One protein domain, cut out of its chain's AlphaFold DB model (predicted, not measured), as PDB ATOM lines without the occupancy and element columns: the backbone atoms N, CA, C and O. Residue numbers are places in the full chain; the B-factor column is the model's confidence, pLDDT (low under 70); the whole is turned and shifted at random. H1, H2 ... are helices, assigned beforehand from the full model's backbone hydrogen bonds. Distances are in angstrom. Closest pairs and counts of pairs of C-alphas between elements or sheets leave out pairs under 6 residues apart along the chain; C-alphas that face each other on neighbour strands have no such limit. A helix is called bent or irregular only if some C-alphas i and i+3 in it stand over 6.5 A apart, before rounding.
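Overview. This is residues 158 to 307 and 415 to 458 of the 520 residues of an uncharacterized protein of Candidatus Lokiarchaeota archaeon (UniProt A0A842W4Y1). A body of shorter helices, with H3 and H7 in its middle, has one long helix, H9, running along one side and on past it, where residues 443 to 458 stick out as an arm. H2 packs on both H3 and H9, and the hairpin of H5 and H6 makes another side of the body. The printed part has 194 residues with nine named helices, H1 to H9 in order, and no named strand; its class is all helix. It is compact, with a radius of gyration of the C-alphas of 18.8 A, yet elongated, spanning 68 by 37 by 30 A.

Along the chain. H1, residues 166 to 175, begins at C-alpha 166 (-45.631, 36.380, 52.895). H2 is residues 181 to 197, 24.4 A, H3 206 to 220, 21.4 A, and H4 226 to 233. H5, residues 240 to 261, 32.5 A, has a kink of 29 degrees near residue 255 and is only just irregular: C-alphas 255 and 258 are 6.7 A apart. H6 is 265 to 277, H7 282 to 288 and H8 295 to 304. H9, residues 415 to 458, 64.1 A, has a kink of 32 degrees near residue 423 and ends at C-alpha 458 (-12.272, 33.354, 10.428).

Arrangement. The hub H3 touches H1, H2, H7 and H8, each about perpendicular; the closest C-alphas are Leu 168 and Asn 211, 5.9 A, Trp 191 and Ala 213, 5.1 A, Tyr 216 and Leu 285, 6.7 A, and Leu 218 and Ile 301, 6.2 A. H4 touches H8, C-alphas 231 and 303 closest at 6.5 A. H9 touches H2 with residues 418 to 432 alone, C-alphas 197 and 429 closest at 5.2 A. The hairpin H5 and H6 touches at C-alphas 260 and 268, 6.1 A, a shallow tilt of 17 degrees. Every O i to N i+4 pair is within hydrogen-bond range in H1, H3, H4, H7 and H8, but 12 of 13 in H2, 14 of 18 in H5, 8 of 9 in H6 and 37 of 40 in H9.

Size, cuts and confidence. The C-alphas of Lys 235 and Thr 458 are farthest apart, 71.4 A. Residues 308 to 414 are not printed; C-alphas 307 and 415 are 17.3 A apart across the cut. Of the links printed whole, none is long. No printed residue is under 70 in pLDDT.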
ATOM      1  N   ILE A 158     -45.394  28.122  62.534       96.19
ATOM      2  CA  ILE A 158     -44.553  29.175  61.978       96.19
ATOM      3  C   ILE A 158     -43.932  28.627  60.701       96.19
ATOM      4  O   ILE A 158     -43.052  27.766  60.750       96.19
ATOM      5  N   PHE A 159     -44.405  29.124  59.566       97.12
ATOM      6  CA  PHE A 159     -43.849  28.806  58.256       97.12
ATOM      7  C   PHE A 159     -42.858  29.870  57.805       97.12
ATOM      8  O   PHE A 159     -42.888  31.007  58.271       97.12
ATOM      9  N   HIS A 160     -41.942  29.469  56.931       97.00
ATOM     10  CA  HIS A 160     -41.067  30.409  56.242       97.00
ATOM     11  C   HIS A 160     -41.763  30.871  54.963       97.00
ATOM     12  O   HIS A 160     -42.654  30.181  54.467       97.00
ATOM     13  N   GLN A 161     -41.320  31.993  54.405       95.94
ATOM     14  CA  GLN A 161     -41.679  32.383  53.044       95.94
ATOM     15  C   GLN A 161     -40.544  32.137  52.047       95.94
ATOM     16  O   GLN A 161     -39.366  32.112  52.410       95.94
ATOM     17  N   GLN A 162     -40.927  31.991  50.784       95.69
ATOM     18  CA  GLN A 162     -40.090  32.312  49.634       95.69
ATOM     19  C   GLN A 162     -40.162  33.829  49.375       95.69
ATOM     20  O   GLN A 162     -40.821  34.566  50.112       95.69
ATOM     21  N   ASN A 163     -39.474  34.318  48.345       95.62
ATOM     22  CA  ASN A 163     -39.505  35.740  48.011       95.62
ATOM     23  C   ASN A 163     -40.950  36.194  47.759       95.62
ATOM     24  O   ASN A 163     -41.645  35.613  46.935       95.62
ATOM     25  N   ASN A 164     -41.387  37.215  48.501       96.31
ATOM     26  CA  ASN A 164     -42.721  37.822  48.437       96.31
ATOM     27  C   ASN A 164     -43.924  36.890  48.704       96.31
ATOM     28  O   ASN A 164     -45.060  37.346  48.626       96.31
ATOM     29  N   THR A 165     -43.733  35.640  49.143       97.62
ATOM     30  CA  THR A 165     -44.857  34.738  49.475       97.62
ATOM     31  C   THR A 165     -45.403  34.940  50.895       97.62
ATOM     32  O   THR A 165     -45.954  34.001  51.483       97.62
ATOM     33  N   CYS A 166     -45.226  36.117  51.507       98.12
ATOM     34  CA  CYS A 166     -45.631  36.380  52.895       98.12
ATOM     35  C   CYS A 166     -47.136  36.178  53.097       98.12
ATOM     36  O   CYS A 166     -47.537  35.637  54.129       98.12
ATOM     37  N   GLY A 167     -47.951  36.560  52.106       98.19
ATOM     38  CA  GLY A 167     -49.407  36.395  52.120       98.19
ATOM     39  C   GLY A 167     -49.804  34.925  52.189       98.19
ATOM     40  O   GLY A 167     -50.409  34.495  53.170       98.19
ATOM     41  N   LEU A 168     -49.352  34.133  51.212       98.50
ATOM     42  CA  LEU A 168     -49.605  32.688  51.147       98.50
ATOM     43  C   LEU A 168     -49.085  31.953  52.391       98.50
ATOM     44  O   LEU A 168     -49.776  31.122  52.973       98.50
ATOM     45  N   SER A 169     -47.890  32.316  52.861       98.44
ATOM     46  CA  SER A 169     -47.281  31.670  54.029       98.44
ATOM     47  C   SER A 169     -48.049  31.994  55.314       98.44
ATOM     48  O   SER A 169     -48.283  31.105  56.129       98.44
ATOM     49  N   SER A 170     -48.483  33.247  55.491       98.44
ATOM     50  CA  SER A 170     -49.326  33.660  56.622       98.44
ATOM     51  C   SER A 170     -50.698  32.996  56.583       98.44
ATOM     52  O   SER A 170     -51.187  32.537  57.615       98.44
ATOM     53  N   MET A 171     -51.288  32.871  55.394       98.31
ATOM     54  CA  MET A 171     -52.523  32.124  55.191       98.31
ATOM     55  C   MET A 171     -52.359  30.656  55.595       98.31
ATOM     56  O   MET A 171     -53.163  30.147  56.370       98.31
ATOM     57  N   LEU A 172     -51.291  29.980  55.160       98.44
ATOM     58  CA  LEU A 172     -51.021  28.598  55.566       98.44
ATOM     59  C   LEU A 172     -50.881  28.463  57.086       98.44
ATOM     60  O   LEU A 172     -51.367  27.484  57.649       98.44
ATOM     61  N   MET A 173     -50.262  29.431  57.771       98.06
ATOM     62  CA  MET A 173     -50.193  29.399  59.237       98.06
ATOM     63  C   MET A 173     -51.583  29.421  59.872       98.06
ATOM     64  O   MET A 173     -51.824  28.691  60.829       98.06
ATOM     65  N   LEU A 174     -52.493  30.229  59.331       97.56
ATOM     66  CA  LEU A 174     -53.859  30.382  59.829       97.56
ATOM     67  C   LEU A 174     -54.775  29.211  59.442       97.56
ATOM     68  O   LEU A 174     -55.659  28.845  60.215       97.56
ATOM     69  N   LEU A 175     -54.555  28.588  58.282       97.12
ATOM     70  CA  LEU A 175     -55.235  27.348  57.890       97.12
ATOM     71  C   LEU A 175     -54.751  26.128  58.692       97.12
ATOM     72  O   LEU A 175     -55.504  25.170  58.854       97.12
ATOM     73  N   ASP A 176     -53.513  26.170  59.193       96.88
ATOM     74  CA  ASP A 176     -52.848  25.125  59.984       96.88
ATOM     75  C   ASP A 176     -52.969  23.708  59.374       96.88
ATOM     76  O   ASP A 176     -53.487  22.782  60.010       96.88
ATOM     77  N   PRO A 177     -52.468  23.488  58.142       97.00
ATOM     78  CA  PRO A 177     -52.500  22.174  57.493       97.00
ATOM     79  C   PRO A 177     -51.759  21.089  58.294       97.00
ATOM     80  O   PRO A 177     -52.041  19.909  58.124       97.00
ATOM     81  N   LEU A 178     -50.846  21.447  59.206       95.50
ATOM     82  CA  LEU A 178     -50.177  20.464  60.067       95.50
ATOM     83  C   LEU A 178     -51.129  19.783  61.055       95.50
ATOM     84  O   LEU A 178     -50.846  18.671  61.493       95.50
ATOM     85  N   LYS A 179     -52.236  20.439  61.414       94.44
ATOM     86  CA  LYS A 179     -53.270  19.881  62.295       94.44
ATOM     87  C   LYS A 179     -54.607  19.660  61.586       94.44
ATOM     88  O   LYS A 179     -55.462  18.964  62.121       94.44
ATOM     89  N   ASN A 180     -54.780  20.200  60.380       95.06
ATOM     90  CA  ASN A 180     -55.924  19.932  59.519       95.06
ATOM     91  C   ASN A 180     -55.526  19.002  58.361       95.06
ATOM     92  O   ASN A 180     -55.177  19.451  57.267       95.06
ATOM     93  N   GLU A 181     -55.616  17.691  58.602       96.56
ATOM     94  CA  GLU A 181     -55.240  16.654  57.630       96.56
ATOM     95  C   GLU A 181     -56.010  16.755  56.308       96.56
ATOM     96  O   GLU A 181     -55.471  16.412  55.257       96.56
ATOM     97  N   LYS A 182     -57.250  17.255  56.336       97.25
ATOM     98  CA  LYS A 182     -58.071  17.421  55.131       97.25
ATOM     99  C   LYS A 182     -57.510  18.528  54.235       97.25
ATOM    100  O   LYS A 182     -57.336  18.302  53.040       97.25
ATOM    101  N   ILE A 183     -57.154  19.677  54.820       98.00
ATOM    102  CA  ILE A 183     -56.476  20.769  54.099       98.00
ATOM    103  C   ILE A 183     -55.117  20.293  53.580       98.00
ATOM    104  O   ILE A 183     -54.815  20.480  52.402       98.00
ATOM    105  N   ALA A 184     -54.305  19.638  54.418       98.31
ATOM    106  CA  ALA A 184     -53.015  19.108  53.978       98.31
ATOM    107  C   ALA A 184     -53.160  18.094  52.840       98.31
ATOM    108  O   ALA A 184     -52.406  18.158  51.873       98.31
ATOM    109  N   GLY A 185     -54.124  17.176  52.930       98.38
ATOM    110  CA  GLY A 185     -54.419  16.190  51.893       98.38
ATOM    111  C   GLY A 185     -54.792  16.844  50.565       98.38
ATOM    112  O   GLY A 185     -54.216  16.493  49.536       98.38
ATOM    113  N   PHE A 186     -55.681  17.840  50.600       98.69
ATOM    114  CA  PHE A 186     -56.075  18.617  49.425       98.69
ATOM    115  C   PHE A 186     -54.882  19.347  48.788       98.69
ATOM    116  O   PHE A 186     -54.596  19.152  47.606       98.69
ATOM    117  N   LEU A 187     -54.111  20.100  49.579       98.69
ATOM    118  CA  LEU A 187     -52.933  20.825  49.092       98.69
ATOM    119  C   LEU A 187     -51.836  19.889  48.564       98.69
ATOM    120  O   LEU A 187     -51.182  20.197  47.570       98.69
ATOM    121  N   ASN A 188     -51.631  18.733  49.201       98.56
ATOM    122  CA  ASN A 188     -50.668  17.728  48.749       98.56
ATOM    123  C   ASN A 188     -51.082  17.092  47.419       98.56
ATOM    124  O   ASN A 188     -50.218  16.817  46.585       98.56
ATOM    125  N   ALA A 189     -52.381  16.855  47.223       98.31
ATOM    126  CA  ALA A 189     -52.908  16.328  45.971       98.31
ATOM    127  C   ALA A 189     -52.700  17.326  44.822       98.31
ATOM    128  O   ALA A 189     -52.182  16.938  43.777       98.31
ATOM    129  N   ILE A 190     -52.978  18.614  45.047       98.44
ATOM    130  CA  ILE A 190     -52.706  19.672  44.062       98.44
ATOM    131  C   ILE A 190     -51.209  19.781  43.786       98.44
ATOM    132  O   ILE A 190     -50.795  19.738  42.629       98.44
ATOM    133  N   TRP A 191     -50.377  19.853  44.832       98.25
ATOM    134  CA  TRP A 191     -48.925  19.916  44.671       98.25
ATOM    135  C   TRP A 191     -48.390  18.748  43.840       98.25
ATOM    136  O   TRP A 191     -47.528  18.948  42.994       98.25
ATOM    137  N   LYS A 192     -48.896  17.526  44.043       97.38
ATOM    138  CA  LYS A 192     -48.481  16.363  43.249       97.38
ATOM    139  C   LYS A 192     -48.677  16.606  41.747       97.38
ATOM    140  O   LYS A 192     -47.806  16.220  40.971       97.38
ATOM    141  N   GLN A 193     -49.777  17.247  41.353       96.88
ATOM    142  CA  GLN A 193     -50.042  17.594  39.955       96.88
ATOM    143  C   GLN A 193     -49.180  18.772  39.489       96.88
ATOM    144  O   GLN A 193     -48.492  18.669  38.474       96.88
ATOM    145  N   VAL A 194     -49.120  19.848  40.277       97.44
ATOM    146  CA  VAL A 194     -48.303  21.039  39.992       97.44
ATOM    147  C   VAL A 194     -46.818  20.695  39.853       97.44
ATOM    148  O   VAL A 194     -46.135  21.209  38.974       97.44
ATOM    149  N   ASN A 195     -46.297  19.765  40.651       97.25
ATOM    150  CA  ASN A 195     -44.907  19.335  40.561       97.25
ATOM    151  C   ASN A 195     -44.576  18.706  39.196       97.25
ATOM    152  O   ASN A 195     -43.463  18.874  38.702       97.25
ATOM    153  N   ASN A 196     -45.538  18.033  38.553       94.62
ATOM    154  CA  ASN A 196     -45.353  17.503  37.199       94.62
ATOM    155  C   ASN A 196     -45.215  18.637  36.171       94.62
ATOM    156  O   ASN A 196     -44.342  18.566  35.303       94.62
ATOM    157  N   LEU A 197     -46.031  19.693  36.297       95.00
ATOM    158  CA  LEU A 197     -45.912  20.920  35.499       95.00
ATOM    159  C   LEU A 197     -44.551  21.594  35.727       95.00
ATOM    160  O   LEU A 197     -43.901  22.034  34.781       95.00
ATOM    161  N   LEU A 198     -44.069  21.591  36.971       94.62
ATOM    162  CA  LEU A 198     -42.772  22.143  37.352       94.62
ATOM    163  C   LEU A 198     -41.581  21.204  37.094       94.62
ATOM    164  O   LEU A 198     -40.529  21.384  37.695       94.62
ATOM    165  N   LEU A 199     -41.703  20.210  36.207       91.75
ATOM    166  CA  LEU A 199     -40.620  19.275  35.848       91.75
ATOM    167  C   LEU A 199     -40.009  18.516  37.035       91.75
ATOM    168  O   LEU A 199     -38.840  18.133  36.992       91.75
ATOM    169  N   ASN A 200     -40.803  18.253  38.070       91.75
ATOM    170  CA  ASN A 200     -40.386  17.562  39.284       91.75
ATOM    171  C   ASN A 200     -39.234  18.257  40.027       91.75
ATOM    172  O   ASN A 200     -38.317  17.587  40.513       91.75
ATOM    173  N   ILE A 201     -39.272  19.592  40.122       91.00
ATOM    174  CA  ILE A 201     -38.323  20.336  40.957       91.00
ATOM    175  C   ILE A 201     -38.343  19.822  42.401       91.00
ATOM    176  O   ILE A 201     -39.387  19.552  42.998       91.00
ATOM    177  N   GLN A 202     -37.157  19.685  42.986       94.00
ATOM    178  CA  GLN A 202     -37.032  19.302  44.385       94.00
ATOM    179  C   GLN A 202     -37.229  20.533  45.262       94.00
ATOM    180  O   GLN A 202     -36.366  21.402  45.346       94.00
ATOM    181  N   ILE A 203     -38.390  20.600  45.910       95.19
ATOM    182  CA  ILE A 203     -38.666  21.555  46.979       95.19
ATOM    183  C   ILE A 203     -38.586  20.800  48.304       95.19
ATOM    184  O   ILE A 203     -39.383  19.896  48.561       95.19
ATOM    185  N   ASP A 204     -37.631  21.167  49.157       95.00
ATOM    186  CA  ASP A 204     -37.382  20.450  50.416       95.00
ATOM    187  C   ASP A 204     -38.460  20.719  51.471       95.00
ATOM    188  O   ASP A 204     -38.810  19.848  52.269       95.00
ATOM    189  N   ARG A 205     -39.007  21.937  51.472       96.25
ATOM    190  CA  ARG A 205     -39.941  22.423  52.489       96.25
ATOM    191  C   ARG A 205     -41.385  22.225  52.072       96.25
ATOM    192  O   ARG A 205     -41.783  22.582  50.965       96.25
ATOM    193  N   GLN A 206     -42.179  21.672  52.979       97.88
ATOM    194  CA  GLN A 206     -43.569  21.345  52.697       97.88
ATOM    195  C   GLN A 206     -44.430  22.603  52.535       97.88
ATOM    196  O   GLN A 206     -45.280  22.652  51.652       97.88
ATOM    197  N   GLU A 207     -44.158  23.647  53.316       97.12
ATOM    198  CA  GLU A 207     -44.849  24.931  53.218       97.12
ATOM    199  C   GLU A 207     -44.647  25.613  51.855       97.12
ATOM    200  O   GLU A 207     -45.564  26.241  51.339       97.12
ATOM    201  N   PHE A 208     -43.494  25.417  51.210       98.12
ATOM    202  CA  PHE A 208     -43.227  25.974  49.879       98.12
ATOM    203  C   PHE A 208     -43.998  25.224  48.791       98.12
ATOM    204  O   PHE A 208     -44.546  25.838  47.882       98.12
ATOM    205  N   LYS A 209     -44.128  23.898  48.919       98.31
ATOM    206  CA  LYS A 209     -44.995  23.093  48.041       98.31
ATOM    207  C   LYS A 209     -46.448  23.550  48.124       98.31
ATOM    208  O   LYS A 209     -47.128  23.653  47.108       98.31
ATOM    209  N   TRP A 210     -46.914  23.837  49.338       98.62
ATOM    210  CA  TRP A 210     -48.253  24.369  49.556       98.62
ATOM    211  C   TRP A 210     -48.420  25.779  48.988       98.62
ATOM    212  O   TRP A 210     -49.456  26.029  48.387       98.62
ATOM    213  N   ASN A 211     -47.414  26.658  49.073       98.38
ATOM    214  CA  ASN A 211     -47.468  27.966  48.408       98.38
ATOM    215  C   ASN A 211     -47.676  27.821  46.889       98.38
ATOM    216  O   ASN A 211     -48.562  28.468  46.348       98.38
ATOM    217  N   TYR A 212     -46.953  26.921  46.212       98.56
ATOM    218  CA  TYR A 212     -47.182  26.647  44.783       98.56
ATOM    219  C   TYR A 212     -48.576  26.079  44.489       98.56
ATOM    220  O   TYR A 212     -49.170  26.413  43.467       98.56
ATOM    221  N   ALA A 213     -49.104  25.220  45.364       98.62
ATOM    222  CA  ALA A 213     -50.462  24.704  45.217       98.62
ATOM    223  C   ALA A 213     -51.513  25.821  45.347       98.62
ATOM    224  O   ALA A 213     -52.440  25.874  44.542       98.62
ATOM    225  N   LEU A 214     -51.351  26.722  46.324       98.62
ATOM    226  CA  LEU A 214     -52.220  27.887  46.502       98.62
ATOM    227  C   LEU A 214     -52.127  28.850  45.317       98.62
ATOM    228  O   LEU A 214     -53.155  29.302  44.830       98.62
ATOM    229  N   GLU A 215     -50.919  29.112  44.823       98.31
ATOM    230  CA  GLU A 215     -50.689  29.979  43.668       98.31
ATOM    231  C   GLU A 215     -51.355  29.447  42.402       98.31
ATOM    232  O   GLU A 215     -52.013  30.181  41.671       98.31
ATOM    233  N   TYR A 216     -51.226  28.145  42.155       98.56
ATOM    234  CA  TYR A 216     -51.867  27.508  41.015       98.56
ATOM    235  C   TYR A 216     -53.398  27.599  41.100       98.56
ATOM    236  O   TYR A 216     -54.047  27.933  40.111       98.56
ATOM    237  N   LEU A 217     -53.980  27.347  42.283       98.50
ATOM    238  CA  LEU A 217     -55.418  27.532  42.509       98.50
ATOM    239  C   LEU A 217     -55.850  28.981  42.282       98.50
ATOM    240  O   LEU A 217     -56.879  29.207  41.651       98.50
ATOM    241  N   LEU A 218     -55.065  29.938  42.778       97.62
ATOM    242  CA  LEU A 218     -55.314  31.362  42.604       97.62
ATOM    243  C   LEU A 218     -55.346  31.717  41.113       97.62
ATOM    244  O   LEU A 218     -56.375  32.181  40.637       97.62
ATOM    245  N   LEU A 219     -54.297  31.402  40.348       97.44
ATOM    246  CA  LEU A 219     -54.253  31.674  38.904       97.44
ATOM    247  C   LEU A 219     -55.424  31.033  38.154       97.44
ATOM    248  O   LEU A 219     -56.072  31.682  37.334       97.44
ATOM    249  N   LYS A 220     -55.743  29.774  38.471       97.69
ATOM    250  CA  LYS A 220     -56.889  29.088  37.873       97.69
ATOM    251  C   LYS A 220     -58.217  29.743  38.250       97.69
ATOM    252  O   LYS A 220     -59.120  29.771  37.425       97.69
ATOM    253  N   SER A 221     -58.347  30.314  39.443       96.50
ATOM    254  CA  SER A 221     -59.596  30.935  39.888       96.50
ATOM    255  C   SER A 221     -59.989  32.213  39.142       96.50
ATOM    256  O   SER A 221     -61.117  32.644  39.325       96.50
ATOM    257  N   PHE A 222     -59.124  32.781  38.288       93.44
ATOM    258  CA  PHE A 222     -59.437  33.972  37.477       93.44
ATOM    259  C   PHE A 222     -60.100  33.673  36.133       93.44
ATOM    260  O   PHE A 222     -60.585  34.584  35.455       93.44
ATOM    261  N   HIS A 223     -60.153  32.408  35.737       94.44
ATOM    262  CA  HIS A 223     -60.842  31.977  34.526       94.44
ATOM    263  C   HIS A 223     -62.146  31.281  34.867       94.44
ATOM    264  O   HIS A 223     -62.284  30.720  35.949       94.44
ATOM    265  N   GLU A 224     -63.094  31.314  33.933       94.75
ATOM    266  CA  GLU A 224     -64.380  30.640  34.087       94.75
ATOM    267  C   GLU A 224     -64.175  29.130  34.225       94.75
ATOM    268  O   GLU A 224     -63.834  28.432  33.272       94.75
ATOM    269  N   ASN A 225     -64.346  28.625  35.441       96.25
ATOM    270  CA  ASN A 225     -64.279  27.207  35.766       96.25
ATOM    271  C   ASN A 225     -64.958  26.942  37.116       96.25
ATOM    272  O   ASN A 225     -65.649  27.789  37.678       96.25
ATOM    273  N   ILE A 226     -64.764  25.739  37.657       97.50
ATOM    274  CA  ILE A 226     -65.371  25.346  38.927       97.50
ATOM    275  C   ILE A 226     -64.907  26.197  40.122       97.50
ATOM    276  O   ILE A 226     -65.682  26.382  41.056       97.50
ATOM    277  N   LEU A 227     -63.674  26.717  40.112       97.19
ATOM    278  CA  LEU A 227     -63.155  27.577  41.177       97.19
ATOM    279  C   LEU A 227     -63.814  28.953  41.128       97.19
ATOM    280  O   LEU A 227     -64.346  29.393  42.145       97.19
ATOM    281  N   SER A 228     -63.814  29.607  39.961       95.75
ATOM    282  CA  SER A 228     -64.441  30.924  39.808       95.75
ATOM    283  C   SER A 228     -65.939  30.852  40.084       95.75
ATOM    284  O   SER A 228     -66.457  31.692  40.809       95.75
ATOM    285  N   GLN A 229     -66.621  29.811  39.588       95.75
ATOM    286  CA  GLN A 229     -68.046  29.606  39.837       95.75
ATOM    287  C   GLN A 229     -68.318  29.447  41.329       95.75
ATOM    288  O   GLN A 229     -69.208  30.097  41.860       95.75
ATOM    289  N   TYR A 230     -67.517  28.631  42.022       95.31
ATOM    290  CA  TYR A 230     -67.664  28.470  43.461       95.31
ATOM    291  C   TYR A 230     -67.465  29.789  44.204       95.31
ATOM    292  O   TYR A 230     -68.242  30.080  45.101       95.31
ATOM    293  N   ILE A 231     -66.470  30.599  43.825       94.25
ATOM    294  CA  ILE A 231     -66.258  31.922  44.425       94.25
ATOM    295  C   ILE A 231     -67.466  32.831  44.153       94.25
ATOM    296  O   ILE A 231     -67.995  33.408  45.096       94.25
ATOM    297  N   MET A 232     -67.933  32.919  42.906       92.25
ATOM    298  CA  MET A 232     -69.052  33.777  42.488       92.25
ATOM    299  C   MET A 232     -70.403  33.374  43.094       92.25
ATOM    300  O   MET A 232     -71.226  34.242  43.377       92.25
ATOM    301  N   ASP A 233     -70.636  32.078  43.316       90.94
ATOM    302  CA  ASP A 233     -71.865  31.566  43.937       90.94
ATOM    303  C   ASP A 233     -72.012  32.029  45.398       90.94
ATOM    304  O   ASP A 233     -73.117  32.034  45.955       90.94
ATOM    305  N   HIS A 234     -70.917  32.469  46.027       84.81
ATOM    306  CA  HIS A 234     -70.961  33.071  47.353       84.81
ATOM    307  C   HIS A 234     -71.325  34.546  47.249       84.81
ATOM    308  O   HIS A 234     -70.607  35.345  46.654       84.81
ATOM    309  N   LYS A 235     -72.426  34.929  47.909       73.00
ATOM    310  CA  LYS A 235     -73.009  36.286  47.870       73.00
ATOM    311  C   LYS A 235     -72.010  37.420  48.093       73.00
ATOM    312  O   LYS A 235     -72.233  38.511  47.591       73.00
ATOM    313  N   GLN A 236     -70.947  37.177  48.858       74.06
ATOM    314  CA  GLN A 236     -69.909  38.172  49.097       74.06
ATOM    315  C   GLN A 236     -69.109  38.525  47.835       74.06
ATOM    316  O   GLN A 236     -68.683  39.663  47.694       74.06
ATOM    317  N   PHE A 237     -68.911  37.576  46.922       75.62
ATOM    318  CA  PHE A 237     -68.114  37.762  45.713       75.62
ATOM    319  C   PHE A 237     -68.948  37.851  44.438       75.62
ATOM    320  O   PHE A 237     -68.375  38.100  43.385       75.62
ATOM    321  N   ALA A 238     -70.269  37.672  44.492       75.50
ATOM    322  CA  ALA A 238     -71.110  37.760  43.296       75.50
ATOM    323  C   ALA A 238     -70.891  39.083  42.531       75.50
ATOM    324  O   ALA A 238     -70.708  39.066  41.315       75.50
ATOM    325  N   ASP A 239     -70.806  40.198  43.263       76.50
ATOM    326  CA  ASP A 239     -70.521  41.521  42.696       76.50
ATOM    327  C   ASP A 239     -69.010  41.843  42.700       76.50
ATOM    328  O   ASP A 239     -68.491  42.461  41.767       76.50
ATOM    329  N   ASP A 240     -68.276  41.364  43.711       79.56
ATOM    330  CA  ASP A 240     -66.871  41.728  43.934       79.56
ATOM    331  C   ASP A 240     -65.859  40.861  43.165       79.56
ATOM    332  O   ASP A 240     -64.701  41.255  43.040       79.56
ATOM    333  N   TYR A 241     -66.240  39.699  42.625       88.12
ATOM    334  CA  TYR A 241     -65.308  38.792  41.943       88.12
ATOM    335  C   TYR A 241     -64.648  39.462  40.735       88.12
ATOM    336  O   TYR A 241     -63.429  39.406  40.579       88.12
ATOM    337  N   TYR A 242     -65.426  40.156  39.902       86.56
ATOM    338  CA  TYR A 242     -64.871  40.882  38.760       86.56
ATOM    339  C   TYR A 242     -63.997  42.059  39.205       86.56
ATOM    340  O   TYR A 242     -62.971  42.330  38.585       86.56
ATOM    341  N   ILE A 243     -64.355  42.707  40.319       84.38
ATOM    342  CA  ILE A 243     -63.551  43.775  40.924       84.38
ATOM    343  C   ILE A 243     -62.216  43.220  41.441       84.38
ATOM    344  O   ILE A 243     -61.195  43.878  41.287       84.38
ATOM    345  N   ALA A 244     -62.202  42.010  42.003       83.81
ATOM    346  CA  ALA A 244     -60.989  41.319  42.443       83.81
ATOM    347  C   ALA A 244     -60.139  40.806  41.267       83.81
ATOM    348  O   ALA A 244     -58.912  40.831  41.327       83.81
ATOM    349  N   LYS A 245     -60.782  40.373  40.178       90.50
ATOM    350  CA  LYS A 245     -60.125  39.830  38.982       90.50
ATOM    351  C   LYS A 245     -59.366  40.883  38.173       90.50
ATOM    352  O   LYS A 245     -58.249  40.623  37.728       90.50
ATOM    353  N   VAL A 246     -59.954  42.064  37.975       90.75
ATOM    354  CA  VAL A 246     -59.385  43.111  37.105       90.75
ATOM    355  C   VAL A 246     -57.974  43.559  37.532       90.75
ATOM    356  O   VAL A 246     -57.101  43.604  36.664       90.75
ATOM    357  N   PRO A 247     -57.688  43.861  38.816       89.44
ATOM    358  CA  PRO A 247     -56.350  44.249  39.260       89.44
ATOM    359  C   PRO A 247     -55.268  43.228  38.913       89.44
ATOM    360  O   PRO A 247     -54.201  43.625  38.441       89.44
ATOM    361  N   LEU A 248     -55.543  41.928  39.070       87.56
ATOM    362  CA  LEU A 248     -54.566  40.911  38.700       87.56
ATOM    363  C   LEU A 248     -54.374  40.842  37.186       87.56
ATOM    364  O   LEU A 248     -53.235  40.786  36.734       87.56
ATOM    365  N   GLU A 249     -55.440  40.871  36.383       93.25
ATOM    366  CA  GLU A 249     -55.282  40.882  34.922       93.25
ATOM    367  C   GLU A 249     -54.437  42.074  34.461       93.25
ATOM    368  O   GLU A 249     -53.539  41.919  33.631       93.25
ATOM    369  N   VAL A 250     -54.675  43.255  35.038       94.69
ATOM    370  CA  VAL A 250     -53.860  44.451  34.793       94.69
ATOM    371  C   VAL A 250     -52.409  44.208  35.205       94.69
ATOM    372  O   VAL A 250     -51.504  44.498  34.423       94.69
ATOM    373  N   HIS A 251     -52.170  43.634  36.385       93.25
ATOM    374  CA  HIS A 251     -50.826  43.310  36.856       93.25
ATOM    375  C   HIS A 251     -50.104  42.316  35.930       93.25
ATOM    376  O   HIS A 251     -48.956  42.538  35.545       93.25
ATOM    377  N   LEU A 252     -50.779  41.252  35.492       94.56
ATOM    378  CA  LEU A 252     -50.233  40.275  34.551       94.56
ATOM    379  C   LEU A 252     -49.894  40.914  33.201       94.56
ATOM    380  O   LEU A 252     -48.838  40.629  32.635       94.56
ATOM    381  N   ARG A 253     -50.736  41.828  32.700       96.00
ATOM    382  CA  ARG A 253     -50.451  42.589  31.474       96.00
ATOM    383  C   ARG A 253     -49.249  43.519  31.636       96.00
ATOM    384  O   ARG A 253     -48.435  43.602  30.721       96.00
ATOM    385  N   GLN A 254     -49.087  44.151  32.798       95.69
ATOM    386  CA  GLN A 254     -47.902  44.962  33.111       95.69
ATOM    387  C   GLN A 254     -46.621  44.120  33.146       95.69
ATOM    388  O   GLN A 254     -45.576  44.572  32.688       95.69
ATOM    389  N   LEU A 255     -46.688  42.883  33.648       93.94
ATOM    390  CA  LEU A 255     -45.551  41.961  33.596       93.94
ATOM    391  C   LEU A 255     -45.254  41.488  32.168       93.94
ATOM    392  O   LEU A 255     -44.093  41.311  31.812       93.94
ATOM    393  N   MET A 256     -46.282  41.327  31.331       96.19
ATOM    394  CA  MET A 256     -46.137  40.961  29.921       96.19
ATOM    395  C   MET A 256     -45.534  42.091  29.064       96.19
ATOM    396  O   MET A 256     -44.767  41.817  28.137       96.19
ATOM    397  N   GLU A 257     -45.845  43.356  29.357       96.94
ATOM    398  CA  GLU A 257     -45.487  44.523  28.536       96.94
ATOM    399  C   GLU A 257     -43.977  44.634  28.214       96.94
ATOM    400  O   GLU A 257     -43.632  44.774  27.033       96.94
ATOM    401  N   PRO A 258     -43.033  44.474  29.166       95.88
ATOM    402  CA  PRO A 258     -41.604  44.457  28.854       95.88
ATOM    403  C   PRO A 258     -41.193  43.340  27.884       95.88
ATOM    404  O   PRO A 258     -40.277  43.518  27.076       95.88
ATOM    405  N   HIS A 259     -41.853  42.178  27.939       95.62
ATOM    406  CA  HIS A 259     -41.590  41.071  27.015       95.62
ATOM    407  C   HIS A 259     -42.112  41.378  25.615       95.62
ATOM    408  O   HIS A 259     -41.428  41.072  24.635       95.62
ATOM    409  N   TYR A 260     -43.272  42.029  25.530       95.62
ATOM    410  CA  TYR A 260     -43.832  42.527  24.281       95.62
ATOM    411  C   TYR A 260     -42.910  43.567  23.634       95.62
ATOM    412  O   TYR A 260     -42.475  43.381  22.496       95.62
ATOM    413  N   ALA A 261     -42.497  44.592  24.386       96.06
ATOM    414  CA  ALA A 261     -41.587  45.635  23.913       96.06
ATOM    415  C   ALA A 261     -40.224  45.081  23.455       96.06
ATOM    416  O   ALA A 261     -39.632  45.572  22.495       96.06
ATOM    417  N   ALA A 262     -39.735  44.021  24.105       96.06
ATOM    418  CA  ALA A 262     -38.494  43.339  23.741       96.06
ATOM    419  C   ALA A 262     -38.659  42.274  22.634       96.06
ATOM    420  O   ALA A 262     -37.729  41.493  22.405       96.06
ATOM    421  N   ASN A 263     -39.828  42.192  21.984       94.19
ATOM    422  CA  ASN A 263     -40.177  41.194  20.966       94.19
ATOM    423  C   ASN A 263     -39.885  39.743  21.413       94.19
ATOM    424  O   ASN A 263     -39.441  38.878  20.648       94.19
ATOM    425  N   ARG A 264     -40.108  39.451  22.700       93.81
ATOM    426  CA  ARG A 264     -39.941  38.115  23.287       93.81
ATOM    427  C   ARG A 264     -41.210  37.300  23.074       93.81
ATOM    428  O   ARG A 264     -41.829  36.857  24.036       93.81
ATOM    429  N   LYS A 265     -41.558  37.081  21.801       94.88
ATOM    430  CA  LYS A 265     -42.828  36.476  21.379       94.88
ATOM    431  C   LYS A 265     -43.208  35.220  22.176       94.88
ATOM    432  O   LYS A 265     -44.324  35.142  22.645       94.88
ATOM    433  N   LEU A 266     -42.266  34.304  22.430       92.94
ATOM    434  CA  LEU A 266     -42.569  33.082  23.193       92.94
ATOM    435  C   LEU A 266     -43.096  33.336  24.602       92.94
ATOM    436  O   LEU A 266     -43.905  32.561  25.071       92.94
ATOM    437  N   ILE A 267     -42.611  34.369  25.290       93.94
ATOM    438  CA  ILE A 267     -43.082  34.677  26.644       93.94
ATOM    439  C   ILE A 267     -44.447  35.360  26.573       93.94
ATOM    440  O   ILE A 267     -45.327  35.045  27.362       93.94
ATOM    441  N   VAL A 268     -44.630  36.264  25.608       96.19
ATOM    442  CA  VAL A 268     -45.923  36.915  25.354       96.19
ATOM    443  C   VAL A 268     -46.997  35.873  25.042       96.19
ATOM    444  O   VAL A 268     -48.050  35.900  25.663       96.19
ATOM    445  N   ASP A 269     -46.696  34.913  24.162       95.31
ATOM    446  CA  ASP A 269     -47.613  33.836  23.778       95.31
ATOM    447  C   ASP A 269     -48.084  33.023  25.009       95.31
ATOM    448  O   ASP A 269     -49.212  32.542  25.031       95.31
ATOM    449  N   GLU A 270     -47.264  32.896  26.060       95.38
ATOM    450  CA  GLU A 270     -47.638  32.190  27.297       95.38
ATOM    451  C   GLU A 270     -48.620  32.993  28.164       95.38
ATOM    452  O   GLU A 270     -49.542  32.411  28.737       95.38
ATOM    453  N   TYR A 271     -48.459  34.318  28.242       96.75
ATOM    454  CA  TYR A 271     -49.432  35.192  28.905       96.75
ATOM    455  C   TYR A 271     -50.749  35.250  28.132       96.75
ATOM    456  O   TYR A 271     -51.812  35.134  28.735       96.75
ATOM    457  N   GLU A 272     -50.695  35.387  26.806       96.81
ATOM    458  CA  GLU A 272     -51.903  35.399  25.971       96.81
ATOM    459  C   GLU A 272     -52.658  34.073  26.083       96.81
ATOM    460  O   GLU A 272     -53.865  34.068  26.302       96.81
ATOM    461  N   ARG A 273     -51.947  32.939  26.082       96.19
ATOM    462  CA  ARG A 273     -52.562  31.627  26.312       96.19
ATOM    463  C   ARG A 273     -53.273  31.551  27.665       96.19
ATOM    464  O   ARG A 273     -54.356  30.963  27.742       96.19
ATOM    465  N   PHE A 274     -52.698  32.137  28.718       97.38
ATOM    466  CA  PHE A 274     -53.386  32.272  29.999       97.38
ATOM    467  C   PHE A 274     -54.662  33.103  29.839       97.38
ATOM    468  O   PHE A 274     -55.730  32.583  30.127       97.38
ATOM    469  N   PHE A 275     -54.600  34.319  29.291       96.50
ATOM    470  CA  PHE A 275     -55.789  35.167  29.124       96.50
ATOM    471  C   PHE A 275     -56.891  34.536  28.256       96.50
ATOM    472  O   PHE A 275     -58.073  34.719  28.541       96.50
ATOM    473  N   GLU A 276     -56.528  33.773  27.228       96.38
ATOM    474  CA  GLU A 276     -57.475  33.140  26.306       96.38
ATOM    475  C   GLU A 276     -58.155  31.897  26.894       96.38
ATOM    476  O   GLU A 276     -59.324  31.640  26.610       96.38
ATOM    477  N   SER A 277     -57.430  31.098  27.682       96.25
ATOM    478  CA  SER A 277     -57.870  29.737  28.042       96.25
ATOM    479  C   SER A 277     -57.732  29.375  29.519       96.25
ATOM    480  O   SER A 277     -58.148  28.297  29.930       96.25
ATOM    481  N   GLY A 278     -57.118  30.234  30.329       96.69
ATOM    482  CA  GLY A 278     -56.743  29.924  31.707       96.69
ATOM    483  C   GLY A 278     -55.644  28.873  31.832       96.69
ATOM    484  O   GLY A 278     -55.488  28.269  32.896       96.69
ATOM    485  N   THR A 279     -54.879  28.625  30.764       97.81
ATOM    486  CA  THR A 279     -53.733  27.709  30.807       97.81
ATOM    487  C   THR A 279     -52.642  28.295  31.700       97.81
ATOM    488  O   THR A 279     -52.130  29.382  31.436       97.81
ATOM    489  N   VAL A 280     -52.243  27.560  32.738       97.75
ATOM    490  CA  VAL A 280     -51.178  27.980  33.657       97.75
ATOM    491  C   VAL A 280     -49.910  27.227  33.301       97.75
ATOM    492  O   VAL A 280     -49.798  26.026  33.530       97.75
ATOM    493  N   THR A 281     -48.923  27.923  32.748       95.31
ATOM    494  CA  THR A 281     -47.660  27.290  32.353       95.31
ATOM    495  C   THR A 281     -46.611  27.381  33.457       95.31
ATOM    496  O   THR A 281     -46.742  28.144  34.417       95.31
ATOM    497  N   HIS A 282     -45.535  26.594  33.335       94.62
ATOM    498  CA  HIS A 282     -44.414  26.638  34.280       94.62
ATOM    499  C   HIS A 282     -43.852  28.055  34.438       94.62
ATOM    500  O   HIS A 282     -43.559  28.470  35.555       94.62
ATOM    501  N   PHE A 283     -43.700  28.782  33.325       92.69
ATOM    502  CA  PHE A 283     -43.160  30.138  33.331       92.69
ATOM    503  C   PHE A 283     -44.054  31.074  34.147       92.69
ATOM    504  O   PHE A 283     -43.576  31.694  35.094       92.69
ATOM    505  N   LEU A 284     -45.353  31.105  33.832       95.31
ATOM    506  CA  LEU A 284     -46.307  31.973  34.519       95.31
ATOM    507  C   LEU A 284     -46.363  31.669  36.021       95.31
ATOM    508  O   LEU A 284     -46.286  32.583  36.834       95.31
ATOM    509  N   LEU A 285     -46.428  30.388  36.396       97.06
ATOM    510  CA  LEU A 285     -46.493  29.978  37.798       97.06
ATOM    511  C   LEU A 285     -45.227  30.365  38.587       97.06
ATOM    512  O   LEU A 285     -45.321  30.801  39.733       97.06
ATOM    513  N   VAL A 286     -44.040  30.216  37.990       95.38
ATOM    514  CA  VAL A 286     -42.762  30.600  38.623       95.38
ATOM    515  C   VAL A 286     -42.599  32.118  38.710       95.38
ATOM    516  O   VAL A 286     -42.000  32.610  39.667       95.38
ATOM    517  N   GLU A 287     -43.134  32.870  37.755       94.06
ATOM    518  CA  GLU A 287     -43.129  34.330  37.823       94.06
ATOM    519  C   GLU A 287     -44.077  34.823  38.927       94.06
ATOM    520  O   GLU A 287     -43.702  35.645  39.765       94.06
ATOM    521  N   GLN A 288     -45.287  34.262  38.980       95.56
ATOM    522  CA  GLN A 288     -46.357  34.722  39.863       95.56
ATOM    523  C   GLN A 288     -46.181  34.334  41.329       95.56
ATOM    524  O   GLN A 288     -46.504  35.134  42.212       95.56
ATOM    525  N   ILE A 289     -45.578  33.175  41.618       97.00
ATOM    526  CA  ILE A 289     -45.274  32.777  43.001       97.00
ATOM    527  C   ILE A 289     -44.357  33.786  43.710       97.00
ATOM    528  O   ILE A 289     -44.404  33.906  44.926       97.00
ATOM    529  N   ASN A 290     -43.528  34.530  42.972       95.06
ATOM    530  CA  ASN A 290     -42.610  35.523  43.536       95.06
ATOM    531  C   ASN A 290     -43.225  36.930  43.640       95.06
ATOM    532  O   ASN A 290     -42.508  37.887  43.950       95.06
ATOM    533  N   GLN A 291     -44.526  37.075  43.381       95.56
ATOM    534  CA  GLN A 291     -45.253  38.330  43.546       95.56
ATOM    535  C   GLN A 291     -45.961  38.367  44.899       95.56
ATOM    536  O   GLN A 291     -46.485  37.360  45.381       95.56
ATOM    537  N   MET A 292     -45.967  39.545  45.524       95.56
ATOM    538  CA  MET A 292     -46.708  39.750  46.762       95.56
ATOM    539  C   MET A 292     -48.195  39.765  46.444       95.56
ATOM    540  O   MET A 292     -48.628  40.548  45.605       95.56
ATOM    541  N   LYS A 293     -48.958  38.933  47.151       96.25
ATOM    542  CA  LYS A 293     -50.407  38.883  46.970       96.25
ATOM    543  C   LYS A 293     -51.083  40.083  47.591       96.25
ATOM    544  O   LYS A 293     -50.709  40.483  48.697       96.25
ATOM    545  N   ASP A 294     -52.056  40.642  46.898       94.44
ATOM    546  CA  ASP A 294     -52.922  41.671  47.440       94.44
ATOM    547  C   ASP A 294     -54.003  41.065  48.355       94.44
ATOM    548  O   ASP A 294     -54.080  39.852  48.572       94.44
ATOM    549  N   SER A 295     -54.818  41.921  48.971       94.25
ATOM    550  CA  SER A 295     -55.868  41.448  49.872       94.25
ATOM    551  C   SER A 295     -56.959  40.661  49.147       94.25
ATOM    552  O   SER A 295     -57.480  39.710  49.720       94.25
ATOM    553  N   LYS A 296     -57.289  41.016  47.902       93.31
ATOM    554  CA  LYS A 296     -58.372  40.396  47.133       93.31
ATOM    555  C   LYS A 296     -57.988  39.013  46.625       93.31
ATOM    556  O   LYS A 296     -58.790  38.089  46.736       93.31
ATOM    557  N   GLU A 297     -56.746  38.832  46.197       95.31
ATOM    558  CA  GLU A 297     -56.174  37.520  45.906       95.31
ATOM    559  C   GLU A 297     -56.254  36.609  47.140       95.31
ATOM    560  O   GLU A 297     -56.720  35.473  47.054       95.31
ATOM    561  N   LEU A 298     -55.867  37.106  48.320       96.31
ATOM    562  CA  LEU A 298     -55.940  36.325  49.559       96.31
ATOM    563  C   LEU A 298     -57.385  36.011  49.974       96.31
ATOM    564  O   LEU A 298     -57.658  34.891  50.409       96.31
ATOM    565  N   GLU A 299     -58.305  36.964  49.821       95.12
ATOM    566  CA  GLU A 299     -59.744  36.771  50.035       95.12
ATOM    567  C   GLU A 299     -60.299  35.643  49.147       95.12
ATOM    568  O   GLU A 299     -60.978  34.741  49.650       95.12
ATOM    569  N   MET A 300     -59.949  35.631  47.856       94.88
ATOM    570  CA  MET A 300     -60.353  34.579  46.920       94.88
ATOM    571  C   MET A 300     -59.839  33.204  47.351       94.88
ATOM    572  O   MET A 300     -60.618  32.249  47.410       94.88
ATOM    573  N   ILE A 301     -58.555  33.092  47.711       96.56
ATOM    574  CA  ILE A 301     -58.003  31.809  48.161       96.56
ATOM    575  C   ILE A 301     -58.698  31.359  49.453       96.56
ATOM    576  O   ILE A 301     -59.062  30.190  49.553       96.56
ATOM    577  N   TYR A 302     -58.932  32.239  50.437       97.19
ATOM    578  CA  TYR A 302     -59.633  31.864  51.677       97.19
ATOM    579  C   TYR A 302     -61.030  31.300  51.421       97.19
ATOM    580  O   TYR A 302     -61.412  30.314  52.062       97.19
ATOM    581  N   SER A 303     -61.750  31.858  50.446       95.88
ATOM    582  CA  SER A 303     -63.067  31.359  50.044       95.88
ATOM    583  C   SER A 303     -63.014  29.901  49.585       95.88
ATOM    584  O   SER A 303     -63.885  29.111  49.957       95.88
ATOM    585  N   LEU A 304     -61.944  29.478  48.897       97.19
ATOM    586  CA  LEU A 304     -61.746  28.074  48.502       97.19
ATOM    587  C   LEU A 304     -61.619  27.122  49.703       97.19
ATOM    588  O   LEU A 304     -61.849  25.920  49.561       97.19
ATOM    589  N   PHE A 305     -61.270  27.636  50.885       97.62
ATOM    590  CA  PHE A 305     -61.161  26.869  52.129       97.62
ATOM    591  C   PHE A 305     -62.365  27.041  53.060       97.62
ATOM    592  O   PHE A 305     -62.307  26.600  54.210       97.62
ATOM    593  N   GLY A 306     -63.452  27.646  52.576       95.94
ATOM    594  CA  GLY A 306     -64.661  27.841  53.368       95.94
ATOM    595  C   GLY A 306     -64.538  28.979  54.363       95.94
ATOM    596  O   GLY A 306     -65.047  28.852  55.470       95.94
ATOM    597  N   TYR A 307     -63.827  30.050  54.015       96.31
ATOM    598  CA  TYR A 307     -63.760  31.254  54.833       96.31
ATOM    599  C   TYR A 307     -64.295  32.459  54.066       96.31
ATOM    600  O   TYR A 307     -63.915  32.680  52.921       96.31
ATOM    601  N   LYS A 415     -63.194  17.793  46.420       98.38
ATOM    602  CA  LYS A 415     -63.193  16.582  45.597       98.38
ATOM    603  C   LYS A 415     -63.432  16.906  44.119       98.38
ATOM    604  O   LYS A 415     -62.662  16.454  43.282       98.38
ATOM    605  N   LYS A 416     -64.444  17.726  43.811       98.44
ATOM    606  CA  LYS A 416     -64.713  18.159  42.431       98.44
ATOM    607  C   LYS A 416     -63.531  18.931  41.837       98.44
ATOM    608  O   LYS A 416     -63.221  18.749  40.667       98.44
ATOM    609  N   VAL A 417     -62.864  19.763  42.639       98.38
ATOM    610  CA  VAL A 417     -61.657  20.491  42.222       98.38
ATOM    611  C   VAL A 417     -60.522  19.530  41.882       98.38
ATOM    612  O   VAL A 417     -59.886  19.713  40.853       98.38
ATOM    613  N   LEU A 418     -60.275  18.502  42.698       98.44
ATOM    614  CA  LEU A 418     -59.238  17.507  42.407       98.44
ATOM    615  C   LEU A 418     -59.540  16.729  41.119       98.44
ATOM    616  O   LEU A 418     -58.657  16.609  40.274       98.44
ATOM    617  N   ASP A 419     -60.787  16.280  40.941       98.06
ATOM    618  CA  ASP A 419     -61.220  15.577  39.725       98.06
ATOM    619  C   ASP A 419     -61.049  16.463  38.471       98.06
ATOM    620  O   ASP A 419     -60.628  15.990  37.415       98.06
ATOM    621  N   TRP A 420     -61.347  17.761  38.585       98.19
ATOM    622  CA  TRP A 420     -61.172  18.740  37.508       98.19
ATOM    623  C   TRP A 420     -59.690  19.045  37.220       98.19
ATOM    624  O   TRP A 420     -59.271  18.998  36.063       98.19
ATOM    625  N   ILE A 421     -58.873  19.285  38.254       97.75
ATOM    626  CA  ILE A 421     -57.432  19.559  38.113       97.75
ATOM    627  C   ILE A 421     -56.709  18.393  37.437       97.75
ATOM    628  O   ILE A 421     -55.811  18.636  36.635       97.75
ATOM    629  N   ASP A 422     -57.095  17.146  37.721       95.94
ATOM    630  CA  ASP A 422     -56.495  15.963  37.093       95.94
ATOM    631  C   ASP A 422     -56.609  15.985  35.556       95.94
ATOM    632  O   ASP A 422     -55.721  15.471  34.867       95.94
ATOM    633  N   VAL A 423     -57.659  16.616  35.017       96.69
ATOM    634  CA  VAL A 423     -57.859  16.819  33.574       96.69
ATOM    635  C   VAL A 423     -57.126  18.071  33.089       96.69
ATOM    636  O   VAL A 423     -56.356  18.001  32.129       96.69
ATOM    637  N   GLU A 424     -57.324  19.204  33.760       96.56
ATOM    638  CA  GLU A 424     -56.771  20.504  33.356       96.56
ATOM    639  C   GLU A 424     -55.247  20.537  33.339       96.56
ATOM    640  O   GLU A 424     -54.641  21.037  32.392       96.56
ATOM    641  N   ILE A 425     -54.604  19.942  34.348       96.56
ATOM    642  CA  ILE A 425     -53.142  19.945  34.458       96.56
ATOM    643  C   ILE A 425     -52.487  19.269  33.242       96.56
ATOM    644  O   ILE A 425     -51.348  19.573  32.899       96.56
ATOM    645  N   GLN A 426     -53.184  18.353  32.555       97.44
ATOM    646  CA  GLN A 426     -52.654  17.729  31.340       97.44
ATOM    647  C   GLN A 426     -52.558  18.728  30.186       97.44
ATOM    648  O   GLN A 426     -51.607  18.650  29.405       97.44
ATOM    649  N   GLN A 427     -53.499  19.670  30.100       96.81
ATOM    650  CA  GLN A 427     -53.472  20.751  29.115       96.81
ATOM    651  C   GLN A 427     -52.313  21.704  29.420       96.81
ATOM    652  O   GLN A 427     -51.487  21.959  28.544       96.81
ATOM    653  N   ASP A 428     -52.166  22.105  30.685       97.75
ATOM    654  CA  ASP A 428     -51.061  22.946  31.159       97.75
ATOM    655  C   ASP A 428     -49.684  22.302  30.889       97.75
ATOM    656  O   ASP A 428     -48.755  22.941  30.383       97.75
ATOM    657  N   ILE A 429     -49.545  20.998  31.162       96.44
ATOM    658  CA  ILE A 429     -48.319  20.233  30.887       96.44
ATOM    659  C   ILE A 429     -48.043  20.147  29.380       96.44
ATOM    660  O   ILE A 429     -46.882  20.224  28.970       96.44
ATOM    661  N   ALA A 430     -49.069  19.945  28.548       96.31
ATOM    662  CA  ALA A 430     -48.912  19.878  27.096       96.31
ATOM    663  C   ALA A 430     -48.468  21.230  26.520       96.31
ATOM    664  O   ALA A 430     -47.480  21.279  25.784       96.31
ATOM    665  N   ALA A 431     -49.123  22.315  26.937       95.31
ATOM    666  CA  ALA A 431     -48.780  23.688  26.586       95.31
ATOM    667  C   ALA A 431     -47.324  24.019  26.947       95.31
ATOM    668  O   ALA A 431     -46.563  24.531  26.123       95.31
ATOM    669  N   PHE A 432     -46.890  23.635  28.151       94.56
ATOM    670  CA  PHE A 432     -45.514  23.857  28.575       94.56
ATOM    671  C   PHE A 432     -44.488  23.007  27.803       94.56
ATOM    672  O   PHE A 432     -43.379  23.470  27.521       94.56
ATOM    673  N   LYS A 433     -44.824  21.764  27.430       94.75
ATOM    674  CA  LYS A 433     -43.949  20.938  26.575       94.75
ATOM    675  C   LYS A 433     -43.735  21.587  25.211       94.75
ATOM    676  O   LYS A 433     -42.590  21.672  24.776       94.75
ATOM    677  N   GLU A 434     -44.802  22.083  24.589       94.69
ATOM    678  CA  GLU A 434     -44.732  22.813  23.320       94.69
ATOM    679  C   GLU A 434     -43.830  24.050  23.443       94.69
ATOM    680  O   GLU A 434     -42.881  24.208  22.671       94.69
ATOM    681  N   PHE A 435     -44.052  24.873  24.476       92.44
ATOM    682  CA  PHE A 435     -43.215  26.039  24.768       92.44
ATOM    683  C   PHE A 435     -41.734  25.661  24.899       92.44
ATOM    684  O   PHE A 435     -40.854  26.286  24.300       92.44
ATOM    685  N   LYS A 436     -41.440  24.598  25.656       93.25
ATOM    686  CA  LYS A 436     -40.074  24.114  25.872       93.25
ATOM    687  C   LYS A 436     -39.417  23.650  24.571       93.25
ATOM    688  O   LYS A 436     -38.245  23.955  24.348       93.25
ATOM    689  N   GLU A 437     -40.135  22.912  23.731       95.38
ATOM    690  CA  GLU A 437     -39.630  22.431  22.441       95.38
ATOM    691  C   GLU A 437     -39.319  23.589  21.489       95.38
ATOM    692  O   GLU A 437     -38.233  23.636  20.900       95.38
ATOM    693  N   GLU A 438     -40.219  24.566  21.396       94.38
ATOM    694  CA  GLU A 438     -40.031  25.747  20.557       94.38
ATOM    695  C   GLU A 438     -38.885  26.635  21.078       94.38
ATOM    696  O   GLU A 438     -38.029  27.069  20.302       94.38
ATOM    697  N   MET A 439     -38.770  26.831  22.395       92.06
ATOM    698  CA  MET A 439     -37.636  27.535  23.001       92.06
ATOM    699  C   MET A 439     -36.302  26.840  22.678       92.06
ATOM    700  O   MET A 439     -35.340  27.491  22.255       92.06
ATOM    701  N   GLN A 440     -36.233  25.510  22.813       94.56
ATOM    702  CA  GLN A 440     -35.037  24.735  22.470       94.56
ATOM    703  C   GLN A 440     -34.694  24.830  20.980       94.56
ATOM    704  O   GLN A 440     -33.516  24.928  20.619       94.56
ATOM    705  N   LYS A 441     -35.701  24.809  20.103       96.44
ATOM    706  CA  LYS A 441     -35.521  24.981  18.661       96.44
ATOM    707  C   LYS A 441     -34.919  26.351  18.340       96.44
ATOM    708  O   LYS A 441     -33.868  26.396  17.694       96.44
ATOM    709  N   ARG A 442     -35.483  27.441  18.873       93.19
ATOM    710  CA  ARG A 442     -34.951  28.804  18.677       93.19
ATOM    711  C   ARG A 442     -33.536  28.964  19.228       93.19
ATOM    712  O   ARG A 442     -32.694  29.596  18.589       93.19
ATOM    713  N   MET A 443     -33.233  28.353  20.374       93.12
ATOM    714  CA  MET A 443     -31.879  28.355  20.936       93.12
ATOM    715  C   MET A 443     -30.880  27.663  19.995       93.12
ATOM    716  O   MET A 443     -29.814  28.210  19.707       93.12
ATOM    717  N   ARG A 444     -31.232  26.491  19.445       96.44
ATOM    718  CA  ARG A 444     -30.390  25.774  18.469       96.44
ATOM    719  C   ARG A 444     -30.186  26.578  17.185       96.44
ATOM    720  O   ARG A 444     -29.078  26.593  16.656       96.44
ATOM    721  N   GLU A 445     -31.225  27.235  16.678       96.06
ATOM    722  CA  GLU A 445     -31.141  28.095  15.490       96.06
ATOM    723  C   GLU A 445     -30.221  29.299  15.726       96.06
ATOM    724  O   GLU A 445     -29.327  29.553  14.915       96.06
ATOM    725  N   ARG A 446     -30.338  29.969  16.881       93.38
ATOM    726  CA  ARG A 446     -29.430  31.057  17.283       93.38
ATOM    727  C   ARG A 446     -27.977  30.597  17.386       93.38
ATOM    728  O   ARG A 446     -27.081  31.291  16.910       93.38
ATOM    729  N   LEU A 447     -27.727  29.424  17.974       95.56
ATOM    730  CA  LEU A 447     -26.378  28.856  18.062       95.56
ATOM    731  C   LEU A 447     -25.802  28.529  16.677       95.56
ATOM    732  O   LEU A 447     -24.636  28.828  16.419       95.56
ATOM    733  N   LYS A 448     -26.614  27.977  15.762       96.94
ATOM    734  CA  LYS A 448     -26.205  27.733  14.368       96.94
ATOM    735  C   LYS A 448     -25.852  29.033  13.645       96.94
ATOM    736  O   LYS A 448     -24.817  29.081  12.985       96.94
ATOM    737  N   LEU A 449     -26.662  30.081  13.801       96.31
ATOM    738  CA  LEU A 449     -26.406  31.386  13.191       96.31
ATOM    739  C   LEU A 449     -25.108  32.013  13.723       96.31
ATOM    740  O   LEU A 449     -24.273  32.459  12.939       96.31
ATOM    741  N   ARG A 450     -24.880  31.965  15.044       94.06
ATOM    742  CA  ARG A 450     -23.625  32.435  15.662       94.06
ATOM    743  C   ARG A 450     -22.407  31.664  15.154       94.06
ATOM    744  O   ARG A 450     -21.382  32.272  14.855       94.06
ATOM    745  N   ALA A 451     -22.515  30.343  15.012       95.44
ATOM    746  CA  ALA A 451     -21.438  29.521  14.463       95.44
ATOM    747  C   ALA A 451     -21.136  29.866  12.991       95.44
ATOM    748  O   ALA A 451     -19.971  29.909  12.597       95.44
ATOM    749  N   GLN A 452     -22.163  30.157  12.183       95.44
ATOM    750  CA  GLN A 452     -21.991  30.613  10.798       95.44
ATOM    751  C   GLN A 452     -21.310  31.988  10.731       95.44
ATOM    752  O   GLN A 452     -20.360  32.151   9.970       95.44
ATOM    753  N   GLN A 453     -21.721  32.940  11.573       93.81
ATOM    754  CA  GLN A 453     -21.104  34.270  11.653       93.81
ATOM    755  C   GLN A 453     -19.630  34.200  12.079       93.81
ATOM    756  O   GLN A 453     -18.784  34.867  11.488       93.81
ATOM    757  N   GLN A 454     -19.287  33.348  13.051       92.62
ATOM    758  CA  GLN A 454     -17.892  33.150  13.463       92.62
ATOM    759  C   GLN A 454     -17.028  32.552  12.349       92.62
ATOM    760  O   GLN A 454     -15.869  32.940  12.209       92.62
ATOM    761  N   LYS A 455     -17.588  31.647  11.533       91.00
ATOM    762  CA  LYS A 455     -16.866  31.038  10.413       91.00
ATOM    763  C   LYS A 455     -16.505  32.065   9.334       91.00
ATOM    764  O   LYS A 455     -15.364  32.072   8.877       91.00
ATOM    765  N   VAL A 456     -17.429  32.970   8.995       87.75
ATOM    766  CA  VAL A 456     -17.181  34.058   8.028       87.75
ATOM    767  C   VAL A 456     -16.029  34.952   8.498       87.75
ATOM    768  O   VAL A 456     -15.097  35.197   7.740       87.75
ATOM    769  N   VAL A 457     -16.007  35.331   9.782       83.81
ATOM    770  CA  VAL A 457     -14.926  36.157  10.353       83.81
ATOM    771  C   VAL A 457     -13.566  35.441  10.331       83.81
ATOM    772  O   VAL A 457     -12.526  36.083  10.168       83.81
ATOM    773  N   THR A 458     -13.531  34.116  10.508       79.56
ATOM    774  CA  THR A 458     -12.272  33.354  10.428       79.56
ATOM    775  C   THR A 458     -11.765  33.160   9.004       79.56
ATOM    776  O   THR A 458     -10.549  33.128   8.811       79.56
TER     777      THR A 458